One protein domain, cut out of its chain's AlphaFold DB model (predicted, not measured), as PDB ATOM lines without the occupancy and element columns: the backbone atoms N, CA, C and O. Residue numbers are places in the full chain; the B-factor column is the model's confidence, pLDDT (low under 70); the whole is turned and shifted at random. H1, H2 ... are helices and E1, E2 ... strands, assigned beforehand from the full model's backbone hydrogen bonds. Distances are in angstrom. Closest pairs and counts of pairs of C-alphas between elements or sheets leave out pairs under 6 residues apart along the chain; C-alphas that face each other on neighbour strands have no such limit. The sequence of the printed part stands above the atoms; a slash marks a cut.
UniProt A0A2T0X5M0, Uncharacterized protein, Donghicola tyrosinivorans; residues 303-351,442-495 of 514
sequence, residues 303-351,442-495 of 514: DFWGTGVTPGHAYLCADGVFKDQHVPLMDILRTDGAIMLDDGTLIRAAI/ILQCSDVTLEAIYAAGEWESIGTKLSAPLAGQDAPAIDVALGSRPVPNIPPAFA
ATOM      1  N   ASP A 303     130.237 147.764 157.954       96.94
ATOM      2  CA  ASP A 303     129.964 147.722 156.519       96.94
ATOM      3  C   ASP A 303     130.319 149.077 155.903       96.94
ATOM      4  O   ASP A 303     129.487 149.974 155.738       96.94
ATOM      5  N   PHE A 304     131.603 149.243 155.596       96.88
ATOM      6  CA  PHE A 304     132.104 150.429 154.929       96.88
ATOM      7  C   PHE A 304     131.977 150.262 153.413       96.88
ATOM      8  O   PHE A 304     132.920 149.873 152.721       96.88
ATOM      9  N   TRP A 305     130.772 150.526 152.904       95.50
ATOM     10  CA  TRP A 305     130.437 150.456 151.474       95.50
ATOM     11  C   TRP A 305     130.731 149.088 150.847       95.50
ATOM     12  O   TRP A 305     131.309 148.992 149.764       95.50
ATOM     13  N   GLY A 306     130.355 148.018 151.545       93.81
ATOM     14  CA  GLY A 306     130.621 146.631 151.171       93.81
ATOM     15  C   GLY A 306     131.966 146.103 151.671       93.81
ATOM     16  O   GLY A 306     132.202 144.895 151.617       93.81
ATOM     17  N   THR A 307     132.841 146.968 152.191       94.19
ATOM     18  CA  THR A 307     134.108 146.558 152.804       94.19
ATOM     19  C   THR A 307     133.894 146.312 154.291       94.19
ATOM     20  O   THR A 307     133.690 147.250 155.056       94.19
ATOM     21  N   GLY A 308     133.971 145.049 154.714       95.00
ATOM     22  CA  GLY A 308     133.966 144.701 156.134       95.00
ATOM     23  C   GLY A 308     135.285 145.106 156.782       95.00
ATOM     24  O   GLY A 308     136.323 144.556 156.414       95.00
ATOM     25  N   VAL A 309     135.264 146.060 157.712       95.00
ATOM     26  CA  VAL A 309     136.474 146.622 158.334       95.00
ATOM     27  C   VAL A 309     136.240 147.022 159.789       95.00
ATOM     28  O   VAL A 309     135.146 147.440 160.156       95.00
ATOM     29  N   THR A 310     137.259 146.901 160.637       93.50
ATOM     30  CA  THR A 310     137.195 147.352 162.033       93.50
ATOM     31  C   THR A 310     137.070 148.884 162.124       93.50
ATOM     32  O   THR A 310     137.706 149.598 161.343       93.50
ATOM     33  N   PRO A 311     136.316 149.436 163.098       94.19
ATOM     34  CA  PRO A 311     136.195 150.889 163.275       94.19
ATOM     35  C   PRO A 311     137.539 151.602 163.483       94.19
ATOM     36  O   PRO A 311     137.746 152.724 163.010       94.19
ATOM     37  N   GLY A 312     138.458 150.929 164.180       91.81
ATOM     38  CA  GLY A 312     139.804 151.403 164.474       91.81
ATOM     39  C   GLY A 312     140.771 151.399 163.288       91.81
ATOM     40  O   GLY A 312     141.877 151.915 163.444       91.81
ATOM     41  N   HIS A 313     140.387 150.839 162.131       92.56
ATOM     42  CA  HIS A 313     141.319 150.626 161.028       92.56
ATOM     43  C   HIS A 313     141.886 151.920 160.476       92.56
ATOM     44  O   HIS A 313     141.146 152.844 160.146       92.56
ATOM     45  N   ALA A 314     143.210 151.979 160.364       92.38
ATOM     46  CA  ALA A 314     143.899 153.153 159.861       92.38
ATOM     47  C   ALA A 314     143.639 153.358 158.359       92.38
ATOM     48  O   ALA A 314     144.072 152.565 157.526       92.38
ATOM     49  N   TYR A 315     143.008 154.477 158.013       94.00
ATOM     50  CA  TYR A 315     142.879 154.960 156.638       94.00
ATOM     51  C   TYR A 315     143.627 156.278 156.479       94.00
ATOM     52  O   TYR A 315     143.689 157.087 157.407       94.00
ATOM     53  N   LEU A 316     144.170 156.519 155.283       93.44
ATOM     54  CA  LEU A 316     144.674 157.838 154.921       93.44
ATOM     55  C   LEU A 316     143.485 158.783 154.710       93.44
ATOM     56  O   LEU A 316     142.691 158.602 153.785       93.44
ATOM     57  N   CYS A 317     143.380 159.801 155.557       96.19
ATOM     58  CA  CYS A 317     142.398 160.862 155.400       96.19
ATOM     59  C   CYS A 317     142.901 161.862 154.350       96.19
ATOM     60  O   CYS A 317     143.872 162.582 154.575       96.19
ATOM     61  N   ALA A 318     142.263 161.897 153.184       95.12
ATOM     62  CA  ALA A 318     142.683 162.711 152.043       95.12
ATOM     63  C   ALA A 318     142.119 164.148 152.068       95.12
ATOM     64  O   ALA A 318     142.640 165.049 151.405       95.12
ATOM     65  N   ASP A 319     141.057 164.381 152.843       96.75
ATOM     66  CA  ASP A 319     140.451 165.698 153.062       96.75
ATOM     67  C   ASP A 319     139.760 165.764 154.433       96.75
ATOM     68  O   ASP A 319     139.304 164.747 154.950       96.75
ATOM     69  N   GLY A 320     139.633 166.967 154.997       95.75
ATOM     70  CA  GLY A 320     139.007 167.213 156.300       95.75
ATOM     71  C   GLY A 320     140.000 167.551 157.415       95.75
ATOM     72  O   GLY A 320     141.130 167.974 157.169       95.75
ATOM     73  N   VAL A 321     139.562 167.395 158.670       97.19
ATOM     74  CA  VAL A 321     140.334 167.797 159.868       97.19
ATOM     75  C   VAL A 321     141.652 167.024 159.994       97.19
ATOM     76  O   VAL A 321     142.646 167.571 160.469       97.19
ATOM     77  N   PHE A 322     141.672 165.773 159.532       96.69
ATOM     78  CA  PHE A 322     142.834 164.885 159.599       96.69
ATOM     79  C   PHE A 322     143.553 164.720 158.263       96.69
ATOM     80  O   PHE A 322     144.257 163.732 158.080       96.69
ATOM     81  N   LYS A 323     143.389 165.668 157.336       96.44
ATOM     82  CA  LYS A 323     144.017 165.601 156.019       96.44
ATOM     83  C   LYS A 323     145.516 165.251 156.103       96.44
ATOM     84  O   LYS A 323     146.238 165.800 156.939       96.44
ATOM     85  N   ASP A 324     145.937 164.358 155.211       92.69
ATOM     86  CA  ASP A 324     147.293 163.822 155.047       92.69
ATOM     87  C   ASP A 324     147.790 163.008 156.261       92.69
ATOM     88  O   ASP A 324     148.991 162.886 156.497       92.69
ATOM     89  N   GLN A 325     146.871 162.452 157.059       92.88
ATOM     90  CA  GLN A 325     147.192 161.603 158.208       92.88
ATOM     91  C   GLN A 325     146.475 160.259 158.119       92.88
ATOM     92  O   GLN A 325     145.301 160.189 157.751       92.88
ATOM     93  N   HIS A 326     147.158 159.201 158.556       92.38
ATOM     94  CA  HIS A 326     146.512 157.938 158.896       92.38
ATOM     95  C   HIS A 326     145.817 158.065 160.245       92.38
ATOM     96  O   HIS A 326     146.450 158.365 161.261       92.38
ATOM     97  N   VAL A 327     144.507 157.868 160.246       94.12
ATOM     98  CA  VAL A 327     143.657 157.903 161.440       94.12
ATOM     99  C   VAL A 327     142.623 156.779 161.359       94.12
ATOM    100  O   VAL A 327     142.380 156.275 160.258       94.12
ATOM    101  N   PRO A 328     142.023 156.366 162.486       95.06
ATOM    102  CA  PRO A 328     140.933 155.397 162.471       95.06
ATOM    103  C   PRO A 328     139.818 155.790 161.499       95.06
ATOM    104  O   PRO A 328     139.435 156.961 161.435       95.06
ATOM    105  N   LEU A 329     139.254 154.818 160.782       96.56
ATOM    106  CA  LEU A 329     138.135 155.035 159.865       96.56
ATOM    107  C   LEU A 329     136.977 155.754 160.562       96.56
ATOM    108  O   LEU A 329     136.403 156.688 160.003       96.56
ATOM    109  N   MET A 330     136.680 155.368 161.805       96.94
ATOM    110  CA  MET A 330     135.651 156.017 162.610       96.94
ATOM    111  C   MET A 330     135.905 157.524 162.773       96.94
ATOM    112  O   MET A 330     134.974 158.313 162.645       96.94
ATOM    113  N   ASP A 331     137.152 157.960 162.967       96.94
ATOM    114  CA  ASP A 331     137.495 159.384 163.088       96.94
ATOM    115  C   ASP A 331     137.295 160.144 161.770       96.94
ATOM    116  O   ASP A 331     136.844 161.296 161.776       96.94
ATOM    117  N   ILE A 332     137.597 159.509 160.631       98.06
ATOM    118  CA  ILE A 332     137.337 160.080 159.298       98.06
ATOM    119  C   ILE A 332     135.833 160.244 159.089       98.06
ATOM    120  O   ILE A 332     135.395 161.311 158.661       98.06
ATOM    121  N   LEU A 333     135.042 159.221 159.427       98.06
ATOM    122  CA  LEU A 333     133.584 159.266 159.329       98.06
ATOM    123  C   LEU A 333     133.022 160.409 160.179       98.06
ATOM    124  O   LEU A 333     132.379 161.299 159.632       98.06
ATOM    125  N   ARG A 334     133.358 160.457 161.474       97.19
ATOM    126  CA  ARG A 334     132.852 161.460 162.433       97.19
ATOM    127  C   ARG A 334     133.183 162.904 162.068       97.19
ATOM    128  O   ARG A 334     132.470 163.830 162.449       97.19
ATOM    129  N   THR A 335     134.289 163.117 161.359       97.38
ATOM    130  CA  THR A 335     134.727 164.452 160.928       97.38
ATOM    131  C   THR A 335     134.308 164.806 159.503       97.38
ATOM    132  O   THR A 335     134.732 165.850 159.005       97.38
ATOM    133  N   ASP A 336     133.467 163.983 158.858       97.69
ATOM    134  CA  ASP A 336     133.033 164.157 157.462       97.69
ATOM    135  C   ASP A 336     134.229 164.267 156.485       97.69
ATOM    136  O   ASP A 336     134.262 165.064 155.537       97.69
ATOM    137  N   GLY A 337     135.265 163.471 156.762       98.19
ATOM    138  CA  GLY A 337     136.489 163.399 155.977       98.19
ATOM    139  C   GLY A 337     136.323 162.644 154.655       98.19
ATOM    140  O   GLY A 337     135.275 162.067 154.343       98.19
ATOM    141  N   ALA A 338     137.387 162.652 153.856       98.38
ATOM    142  CA  ALA A 338     137.466 161.891 152.613       98.38
ATOM    143  C   ALA A 338     138.578 160.844 152.665       98.38
ATOM    144  O   ALA A 338     139.591 161.039 153.337       98.38
ATOM    145  N   ILE A 339     138.405 159.770 151.903       96.75
ATOM    146  CA  ILE A 339     139.454 158.790 151.615       96.75
ATOM    147  C   ILE A 339     139.782 158.816 150.122       96.75
ATOM    148  O   ILE A 339     138.994 159.305 149.312       96.75
ATOM    149  N   MET A 340     140.956 158.307 149.770       93.25
ATOM    150  CA  MET A 340     141.409 158.194 148.388       93.25
ATOM    151  C   MET A 340     141.261 156.749 147.911       93.25
ATOM    152  O   MET A 340     141.678 155.825 148.611       93.25
ATOM    153  N   LEU A 341     140.660 156.571 146.738       90.06
ATOM    154  CA  LEU A 341     140.607 155.300 146.024       90.06
ATOM    155  C   LEU A 341     141.948 155.006 145.339       90.06
ATOM    156  O   LEU A 341     142.831 155.859 145.249       90.06
ATOM    157  N   ASP A 342     142.104 153.780 144.855       83.56
ATOM    158  CA  ASP A 342     143.311 153.298 144.177       83.56
ATOM    159  C   ASP A 342     143.642 154.065 142.886       83.56
ATOM    160  O   ASP A 342     144.812 154.201 142.529       83.56
ATOM    161  N   ASP A 343     142.631 154.610 142.212       84.12
ATOM    162  CA  ASP A 343     142.769 155.463 141.030       84.12
ATOM    163  C   ASP A 343     143.057 156.946 141.353       84.12
ATOM    164  O   ASP A 343     143.172 157.773 140.444       84.12
ATOM    165  N   GLY A 344     143.194 157.285 142.640       86.56
ATOM    166  CA  GLY A 344     143.435 158.640 143.133       86.56
ATOM    167  C   GLY A 344     142.168 159.480 143.323       86.56
ATOM    168  O   GLY A 344     142.256 160.628 143.766       86.56
ATOM    169  N   THR A 345     140.987 158.938 143.018       92.50
ATOM    170  CA  THR A 345     139.712 159.624 143.240       92.50
ATOM    171  C   THR A 345     139.467 159.809 144.732       92.50
ATOM    172  O   THR A 345     139.593 158.877 145.524       92.50
ATOM    173  N   LEU A 346     139.088 161.021 145.135       97.12
ATOM    174  CA  LEU A 346     138.713 161.303 146.517       97.12
ATOM    175  C   LEU A 346     137.217 161.088 146.697       97.12
ATOM    176  O   LEU A 346     136.426 161.717 145.995       97.12
ATOM    177  N   ILE A 347     136.831 160.275 147.676       98.06
ATOM    178  CA  ILE A 347     135.432 160.056 148.040       98.06
ATOM    179  C   ILE A 347     135.167 160.486 149.479       98.06
ATOM    180  O   ILE A 347     135.986 160.267 150.374       98.06
ATOM    181  N   ARG A 348     134.003 161.087 149.734       98.31
ATOM    182  CA  ARG A 348     133.549 161.361 151.103       98.31
ATOM    183  C   ARG A 348     133.241 160.050 151.807       98.31
ATOM    184  O   ARG A 348     132.341 159.329 151.381       98.31
ATOM    185  N   ALA A 349     133.935 159.771 152.906       98.25
ATOM    186  CA  ALA A 349     133.838 158.481 153.585       98.25
ATOM    187  C   ALA A 349     132.400 158.186 154.051       98.25
ATOM    188  O   ALA A 349     131.912 157.073 153.889       98.25
ATOM    189  N   ALA A 350     131.698 159.198 154.561       97.94
ATOM    190  CA  ALA A 350     130.344 159.074 155.100       97.94
ATOM    191  C   ALA A 350     129.238 158.870 154.050       97.94
ATOM    192  O   ALA A 350     128.154 158.401 154.393       97.94
ATOM    193  N   ILE A 351     129.468 159.245 152.784       97.75
ATOM    194  CA  ILE A 351     128.401 159.296 151.761       97.75
ATOM    195  C   ILE A 351     128.765 158.633 150.423       97.75
ATOM    196  O   ILE A 351     127.906 158.535 149.552       97.75
ATOM    197  N   ILE A 442     126.671 154.621 158.176       98.06
ATOM    198  CA  ILE A 442     127.565 153.458 158.251       98.06
ATOM    199  C   ILE A 442     127.282 152.649 159.514       98.06
ATOM    200  O   ILE A 442     127.210 151.424 159.443       98.06
ATOM    201  N   LEU A 443     127.066 153.314 160.652       97.06
ATOM    202  CA  LEU A 443     126.693 152.652 161.904       97.06
ATOM    203  C   LEU A 443     125.378 151.870 161.758       97.06
ATOM    204  O   LEU A 443     125.306 150.703 162.144       97.06
ATOM    205  N   GLN A 444     124.374 152.466 161.107       95.94
ATOM    206  CA  GLN A 444     123.093 151.820 160.835       95.94
ATOM    207  C   GLN A 444     123.234 150.620 159.885       95.94
ATOM    208  O   GLN A 444     122.684 149.559 160.176       95.94
ATOM    209  N   CYS A 445     123.988 150.751 158.786       95.62
ATOM    210  CA  CYS A 445     124.304 149.634 157.882       95.62
ATOM    211  C   CYS A 445     125.043 148.498 158.592       95.62
ATOM    212  O   CYS A 445     124.927 147.339 158.203       95.62
ATOM    213  N   SER A 446     125.806 148.836 159.629       96.38
ATOM    214  CA  SER A 446     126.634 147.892 160.368       96.38
ATOM    215  C   SER A 446     125.899 147.225 161.530       96.38
ATOM    216  O   SER A 446     126.410 146.251 162.063       96.38
ATOM    217  N   ASP A 447     124.710 147.698 161.914       95.19
ATOM    218  CA  ASP A 447     124.003 147.260 163.129       95.19
ATOM    219  C   ASP A 447     124.868 147.411 164.399       95.19
ATOM    220  O   ASP A 447     125.016 146.494 165.207       95.19
ATOM    221  N   VAL A 448     125.501 148.580 164.554       94.44
ATOM    222  CA  VAL A 448     126.334 148.926 165.717       94.44
ATOM    223  C   VAL A 448     126.137 150.391 166.100       94.44
ATOM    224  O   VAL A 448     125.833 151.225 165.250       94.44
ATOM    225  N   THR A 449     126.311 150.728 167.379       93.88
ATOM    226  CA  THR A 449     126.276 152.122 167.847       93.88
ATOM    227  C   THR A 449     127.675 152.663 168.100       93.88
ATOM    228  O   THR A 449     128.617 151.916 168.375       93.88
ATOM    229  N   LEU A 450     127.815 153.987 168.054       92.81
ATOM    230  CA  LEU A 450     129.091 154.631 168.343       92.81
ATOM    231  C   LEU A 450     129.534 154.372 169.787       92.81
ATOM    232  O   LEU A 450     130.705 154.109 170.046       92.81
ATOM    233  N   GLU A 451     128.594 154.394 170.730       89.12
ATOM    234  CA  GLU A 451     128.846 154.107 172.140       89.12
ATOM    235  C   GLU A 451     129.397 152.693 172.338       89.12
ATOM    236  O   GLU A 451     130.325 152.519 173.124       89.12
ATOM    237  N   ALA A 452     128.875 151.700 171.607       87.75
ATOM    238  CA  ALA A 452     129.359 150.323 171.677       87.75
ATOM    239  C   ALA A 452     130.813 150.204 171.194       87.75
ATOM    240  O   ALA A 452     131.620 149.537 171.841       87.75
ATOM    241  N   ILE A 453     131.172 150.916 170.120       89.62
ATOM    242  CA  ILE A 453     132.549 150.971 169.608       89.62
ATOM    243  C   ILE A 453     133.491 151.594 170.652       89.62
ATOM    244  O   ILE A 453     134.549 151.036 170.946       89.62
ATOM    245  N   TYR A 454     133.100 152.723 171.256       85.00
ATOM    246  CA  TYR A 454     133.896 153.371 172.308       85.00
ATOM    247  C   TYR A 454     134.025 152.509 173.562       85.00
ATOM    248  O   TYR A 454     135.119 152.430 174.120       85.00
ATOM    249  N   ALA A 455     132.947 151.845 173.979       79.44
ATOM    250  CA  ALA A 455     132.947 150.948 175.128       79.44
ATOM    251  C   ALA A 455     133.834 149.716 174.902       79.44
ATOM    252  O   ALA A 455     134.497 149.274 175.834       79.44
ATOM    253  N   ALA A 456     133.885 149.189 173.675       81.00
ATOM    254  CA  ALA A 456     134.767 148.076 173.331       81.00
ATOM    255  C   ALA A 456     136.245 148.467 173.250       81.00
ATOM    256  O   ALA A 456     137.110 147.593 173.311       81.00
ATOM    257  N   GLY A 457     136.543 149.763 173.116       78.12
ATOM    258  CA  GLY A 457     137.916 150.249 173.036       78.12
ATOM    259  C   GLY A 457     138.660 149.727 171.807       78.12
ATOM    260  O   GLY A 457     139.872 149.541 171.870       78.12
ATOM    261  N   GLU A 458     137.956 149.483 170.695       74.44
ATOM    262  CA  GLU A 458     138.517 148.920 169.454       74.44
ATOM    263  C   GLU A 458     139.281 149.963 168.629       74.44
ATOM    264  O   GLU A 458     139.084 150.144 167.425       74.44
ATOM    265  N   TRP A 459     140.168 150.674 169.311       75.44
ATOM    266  CA  TRP A 459     141.087 151.640 168.746       75.44
ATOM    267  C   TRP A 459     142.416 150.918 168.526       75.44
ATOM    268  O   TRP A 459     143.023 150.438 169.477       75.44
ATOM    269  N   GLU A 460     142.844 150.782 167.268       70.00
ATOM    270  CA  GLU A 460     144.106 150.118 166.905       70.00
ATOM    271  C   GLU A 460     145.336 150.891 167.443       70.00
ATOM    272  O   GLU A 460     145.225 151.823 168.238       70.00
ATOM    273  N   SER A 461     146.540 150.584 166.946       59.16
ATOM    274  CA  SER A 461     147.803 151.212 167.375       59.16
ATOM    275  C   SER A 461     147.877 152.743 167.254       59.16
ATOM    276  O   SER A 461     148.815 153.340 167.773       59.16
ATOM    277  N   ILE A 462     146.958 153.387 166.526       67.12
ATOM    278  CA  ILE A 462     146.945 154.851 166.346       67.12
ATOM    279  C   ILE A 462     146.076 155.544 167.413       67.12
ATOM    280  O   ILE A 462     146.287 156.726 167.688       67.12
ATOM    281  N   GLY A 463     145.148 154.819 168.055       77.44
ATOM    282  CA  GLY A 463     144.155 155.394 168.964       77.44
ATOM    283  C   GLY A 463     143.145 156.317 168.261       77.44
ATOM    284  O   GLY A 463     143.400 156.850 167.180       77.44
ATOM    285  N   THR A 464     141.983 156.530 168.883       83.94
ATOM    286  CA  THR A 464     141.047 157.595 168.474       83.94
ATOM    287  C   THR A 464     141.630 158.963 168.828       83.94
ATOM    288  O   THR A 464     142.080 159.186 169.953       83.94
ATOM    289  N   LYS A 465     141.605 159.908 167.883       88.31
ATOM    290  CA  LYS A 465     141.953 161.322 168.119       88.31
ATOM    291  C   LYS A 465     140.771 162.129 168.641       88.31
ATOM    292  O   LYS A 465     140.940 163.276 169.056       88.31
ATOM    293  N   LEU A 466     139.577 161.550 168.595       87.88
ATOM    294  CA  LEU A 466     138.353 162.161 169.078       87.88
ATOM    295  C   LEU A 466     137.969 161.591 170.442       87.88
ATOM    296  O   LEU A 466     138.123 160.399 170.711       87.88
ATOM    297  N   SER A 467     137.413 162.448 171.295       84.81
ATOM    298  CA  SER A 467     136.804 162.006 172.545       84.81
ATOM    299  C   SER A 467     135.575 161.138 172.273       84.81
ATOM    300  O   SER A 467     134.877 161.314 171.260       84.81
ATOM    301  N   ALA A 468     135.284 160.245 173.221       83.25
ATOM    302  CA  ALA A 468     134.006 159.550 173.272       83.25
ATOM    303  C   ALA A 468     132.850 160.565 173.225       83.25
ATOM    304  O   ALA A 468     132.981 161.662 173.788       83.25
ATOM    305  N   PRO A 469     131.730 160.242 172.555       78.88
ATOM    306  CA  PRO A 469     130.534 161.067 172.629       78.88
ATOM    307  C   PRO A 469     130.136 161.239 174.097       78.88
ATOM    308  O   PRO A 469     130.119 160.272 174.859       78.88
ATOM    309  N   LEU A 470     129.825 162.466 174.516       68.81
ATOM    310  CA  LEU A 470     129.266 162.678 175.848       68.81
ATOM    311  C   LEU A 470     127.900 161.993 175.901       68.81
ATOM    312  O   LEU A 470     127.014 162.322 175.107       68.81
ATOM    313  N   ALA A 471     127.734 161.053 176.835       54.59
ATOM    314  CA  ALA A 471     126.466 160.369 177.056       54.59
ATOM    315  C   ALA A 471     125.344 161.409 177.227       54.59
ATOM    316  O   ALA A 471     125.351 162.205 178.169       54.59
ATOM    317  N   GLY A 472     124.403 161.422 176.281       49.62
ATOM    318  CA  GLY A 472     123.240 162.308 176.295       49.62
ATOM    319  C   GLY A 472     123.333 163.581 175.452       49.62
ATOM    320  O   GLY A 472     122.440 164.415 175.600       49.62
ATOM    321  N   GLN A 473     124.348 163.760 174.589       46.47
ATOM    322  CA  GLN A 473     124.372 164.937 173.708       46.47
ATOM    323  C   GLN A 473     123.635 164.812 172.373       46.47
ATOM    324  O   GLN A 473     123.086 165.831 171.997       46.47
ATOM    325  N   ASP A 474     123.500 163.651 171.718       45.66
ATOM    326  CA  ASP A 474     122.685 163.553 170.478       45.66
ATOM    327  C   ASP A 474     122.255 162.116 170.075       45.66
ATOM    328  O   ASP A 474     121.646 161.929 169.023       45.66
ATOM    329  N   ALA A 475     122.515 161.082 170.887       41.78
ATOM    330  CA  ALA A 475     122.084 159.712 170.577       41.78
ATOM    331  C   ALA A 475     120.687 159.415 171.165       41.78
ATOM    332  O   ALA A 475     120.433 159.767 172.325       41.78
ATOM    333  N   PRO A 476     119.768 158.757 170.425       38.53
ATOM    334  CA  PRO A 476     118.517 158.281 171.004       38.53
ATOM    335  C   PRO A 476     118.834 157.348 172.175       38.53
ATOM    336  O   PRO A 476     119.636 156.428 172.045       38.53
ATOM    337  N   ALA A 477     118.219 157.610 173.331       30.73
ATOM    338  CA  ALA A 477     118.461 156.869 174.562       30.73
ATOM    339  C   ALA A 477     118.134 155.377 174.377       30.73
ATOM    340  O   ALA A 477     116.973 154.972 174.446       30.73
ATOM    341  N   ILE A 478     119.162 154.562 174.140       36.56
ATOM    342  CA  ILE A 478     119.094 153.110 174.263       36.56
ATOM    343  C   ILE A 478     119.683 152.767 175.628       36.56
ATOM    344  O   ILE A 478     120.830 153.084 175.933       36.56
ATOM    345  N   ASP A 479     118.847 152.157 176.460       30.59
ATOM    346  CA  ASP A 479     119.127 151.746 177.835       30.59
ATOM    347  C   ASP A 479     120.061 150.517 177.814       30.59
ATOM    348  O   ASP A 479     119.636 149.377 178.000       30.59
ATOM    349  N   VAL A 480     121.339 150.722 177.474       37.31
ATOM    350  CA  VAL A 480     122.368 149.679 177.573       37.31
ATOM    351  C   VAL A 480     122.870 149.673 179.010       37.31
ATOM    352  O   VAL A 480     123.495 150.626 179.476       37.31
ATOM    353  N   ALA A 481     122.563 148.598 179.733       33.34
ATOM    354  CA  ALA A 481     123.041 148.385 181.089       33.34
ATOM    355  C   ALA A 481     124.582 148.418 181.122       33.34
ATOM    356  O   ALA A 481     125.256 147.506 180.647       33.34
ATOM    357  N   LEU A 482     125.121 149.494 181.697       39.66
ATOM    358  CA  LEU A 482     126.540 149.708 181.976       39.66
ATOM    359  C   LEU A 482     127.078 148.562 182.851       39.66
ATOM    360  O   LEU A 482     126.786 148.500 184.045       39.66
ATOM    361  N   GLY A 483     127.820 147.634 182.241       39.62
ATOM    362  CA  GLY A 483     128.410 146.460 182.899       39.62
ATOM    363  C   GLY A 483     128.370 145.169 182.074       39.62
ATOM    364  O   GLY A 483     129.013 144.193 182.450       39.62
ATOM    365  N   SER A 484     127.639 145.125 180.956       47.53
ATOM    366  CA  SER A 484     127.711 143.995 180.023       47.53
ATOM    367  C   SER A 484     128.870 144.165 179.042       47.53
ATOM    368  O   SER A 484     129.032 145.250 178.484       47.53
ATOM    369  N   ARG A 485     129.632 143.085 178.803       56.41
ATOM    370  CA  ARG A 485     130.663 143.017 177.753       56.41
ATOM    371  C   ARG A 485     130.133 143.557 176.419       56.41
ATOM    372  O   ARG A 485     128.940 143.368 176.143       56.41
ATOM    373  N   PRO A 486     130.989 144.169 175.582       70.06
ATOM    374  CA  PRO A 486     130.568 144.614 174.265       70.06
ATOM    375  C   PRO A 486     129.991 143.430 173.485       70.06
ATOM    376  O   PRO A 486     130.561 142.337 173.470       70.06
ATOM    377  N   VAL A 487     128.808 143.626 172.910       79.25
ATOM    378  CA  VAL A 487     128.115 142.584 172.154       79.25
ATOM    379  C   VAL A 487     128.663 142.615 170.732       79.25
ATOM    380  O   VAL A 487     128.525 143.652 170.086       79.25
ATOM    381  N   PRO A 488     129.254 141.519 170.221       85.69
ATOM    382  CA  PRO A 488     129.748 141.506 168.855       85.69
ATOM    383  C   PRO A 488     128.634 141.781 167.840       85.69
ATOM    384  O   PRO A 488     127.527 141.253 167.996       85.69
ATOM    385  N   ASN A 489     128.929 142.537 166.781       91.94
ATOM    386  CA  ASN A 489     128.007 142.737 165.660       91.94
ATOM    387  C   ASN A 489     128.500 142.016 164.400       91.94
ATOM    388  O   ASN A 489     129.695 141.836 164.179       91.94
ATOM    389  N   ILE A 490     127.552 141.637 163.545       90.19
ATOM    390  CA  ILE A 490     127.819 141.264 162.158       90.19
ATOM    391  C   ILE A 490     126.877 142.102 161.309       90.19
ATOM    392  O   ILE A 490     125.663 141.904 161.416       90.19
ATOM    393  N   PRO A 491     127.400 143.013 160.470       94.06
ATOM    394  CA  PRO A 491     126.562 143.777 159.566       94.06
ATOM    395  C   PRO A 491     125.625 142.861 158.771       94.06
ATOM    396  O   PRO A 491     126.072 141.808 158.299       94.06
ATOM    397  N   PRO A 492     124.351 143.236 158.563       93.88
ATOM    398  CA  PRO A 492     123.406 142.438 157.788       93.88
ATOM    399  C   PRO A 492     123.936 142.021 156.408       93.88
ATOM    400  O   PRO A 492     123.681 140.901 155.969       93.88
ATOM    401  N   ALA A 493     124.733 142.876 155.758       93.69
ATOM    402  CA  ALA A 493     125.382 142.583 154.477       93.69
ATOM    403  C   ALA A 493     126.372 141.400 154.532       93.69
ATOM    404  O   ALA A 493     126.674 140.794 153.504       93.69
ATOM    405  N   PHE A 494     126.868 141.050 155.722       93.69
ATOM    406  CA  PHE A 494     127.860 139.999 155.949       93.69
ATOM    407  C   PHE A 494     127.306 138.807 156.738       93.69
ATOM    408  O   PHE A 494     128.076 137.921 157.102       93.69
ATOM    409  N   ALA A 495     125.993 138.742 156.979       92.06
ATOM    410  CA  ALA A 495     125.376 137.690 157.791       92.06
ATOM    411  C   ALA A 495     125.641 136.264 157.264       92.06
ATOM    412  O   ALA A 495     125.800 135.333 158.052       92.06
TER     413      ALA A 495
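This is residues 303 to 351 and 442 to 495 of the 514 residues of an uncharacterized protein of Donghicola tyrosinivorans (UniProt A0A2T0X5M0). With little regular structure, the domain is a small twisted sheet with one short helix, H1, packed on it; beyond it come short H2 and H3 and a long looping stretch, residues 457 to 495. The 103 residues, 37 in named elements, are mixed in class, ordered E1 E2 E3 H1 E4 E5 H2 H3; the antiparallel sheet runs E3 E2 E4 E5. It is compact, radius of gyration of the C-alphas 14.1 A, spanning 44 by 31 by 26 A.

E2, residues 314 to 319, spans 14.7 A from C-alpha (143.899, 153.153, 159.861). The others are E3 325 to 328, E4 338 to 340, E5 346 to 348, E1 307 to 309, H1 329 to 334, H2 442 to 446 and H3 450 to 456, which ends at C-alpha (134.767, 148.076, 173.331).

Within hydrogen-bond range are N 315 and O 327 in hairpin E2 and E3, 2.9 A, N 318 and O 338 between E2 and E4, 2.8 A, and N 339 and O 347 in hairpin E4 and E5, 2.9 A. E1 pairs with no named strand. H1 is on the sheet, height 7.3 A; its closest C-alphas to E2 are Leu 329 and Tyr 315, 5.7 A. E3, H1 and E4 form a split strand-helix-strand unit, two strands of one sheet with a helix between them along the chain and E2 between them in the sheet; its crossover is right-handed. H2 and H3 are close but not clearly touching, closest C-alphas Leu 443 and Leu 450, 7.2 A. Each helix has every O i to N i+4 pair within range.

Residues 352 to 441 are not printed; C-alphas 351 and 442 are 8.8 A apart across the cut. The links printed whole between named elements are tight. The pLDDT is under 70 at residues 461 to 462 and 470 to 485.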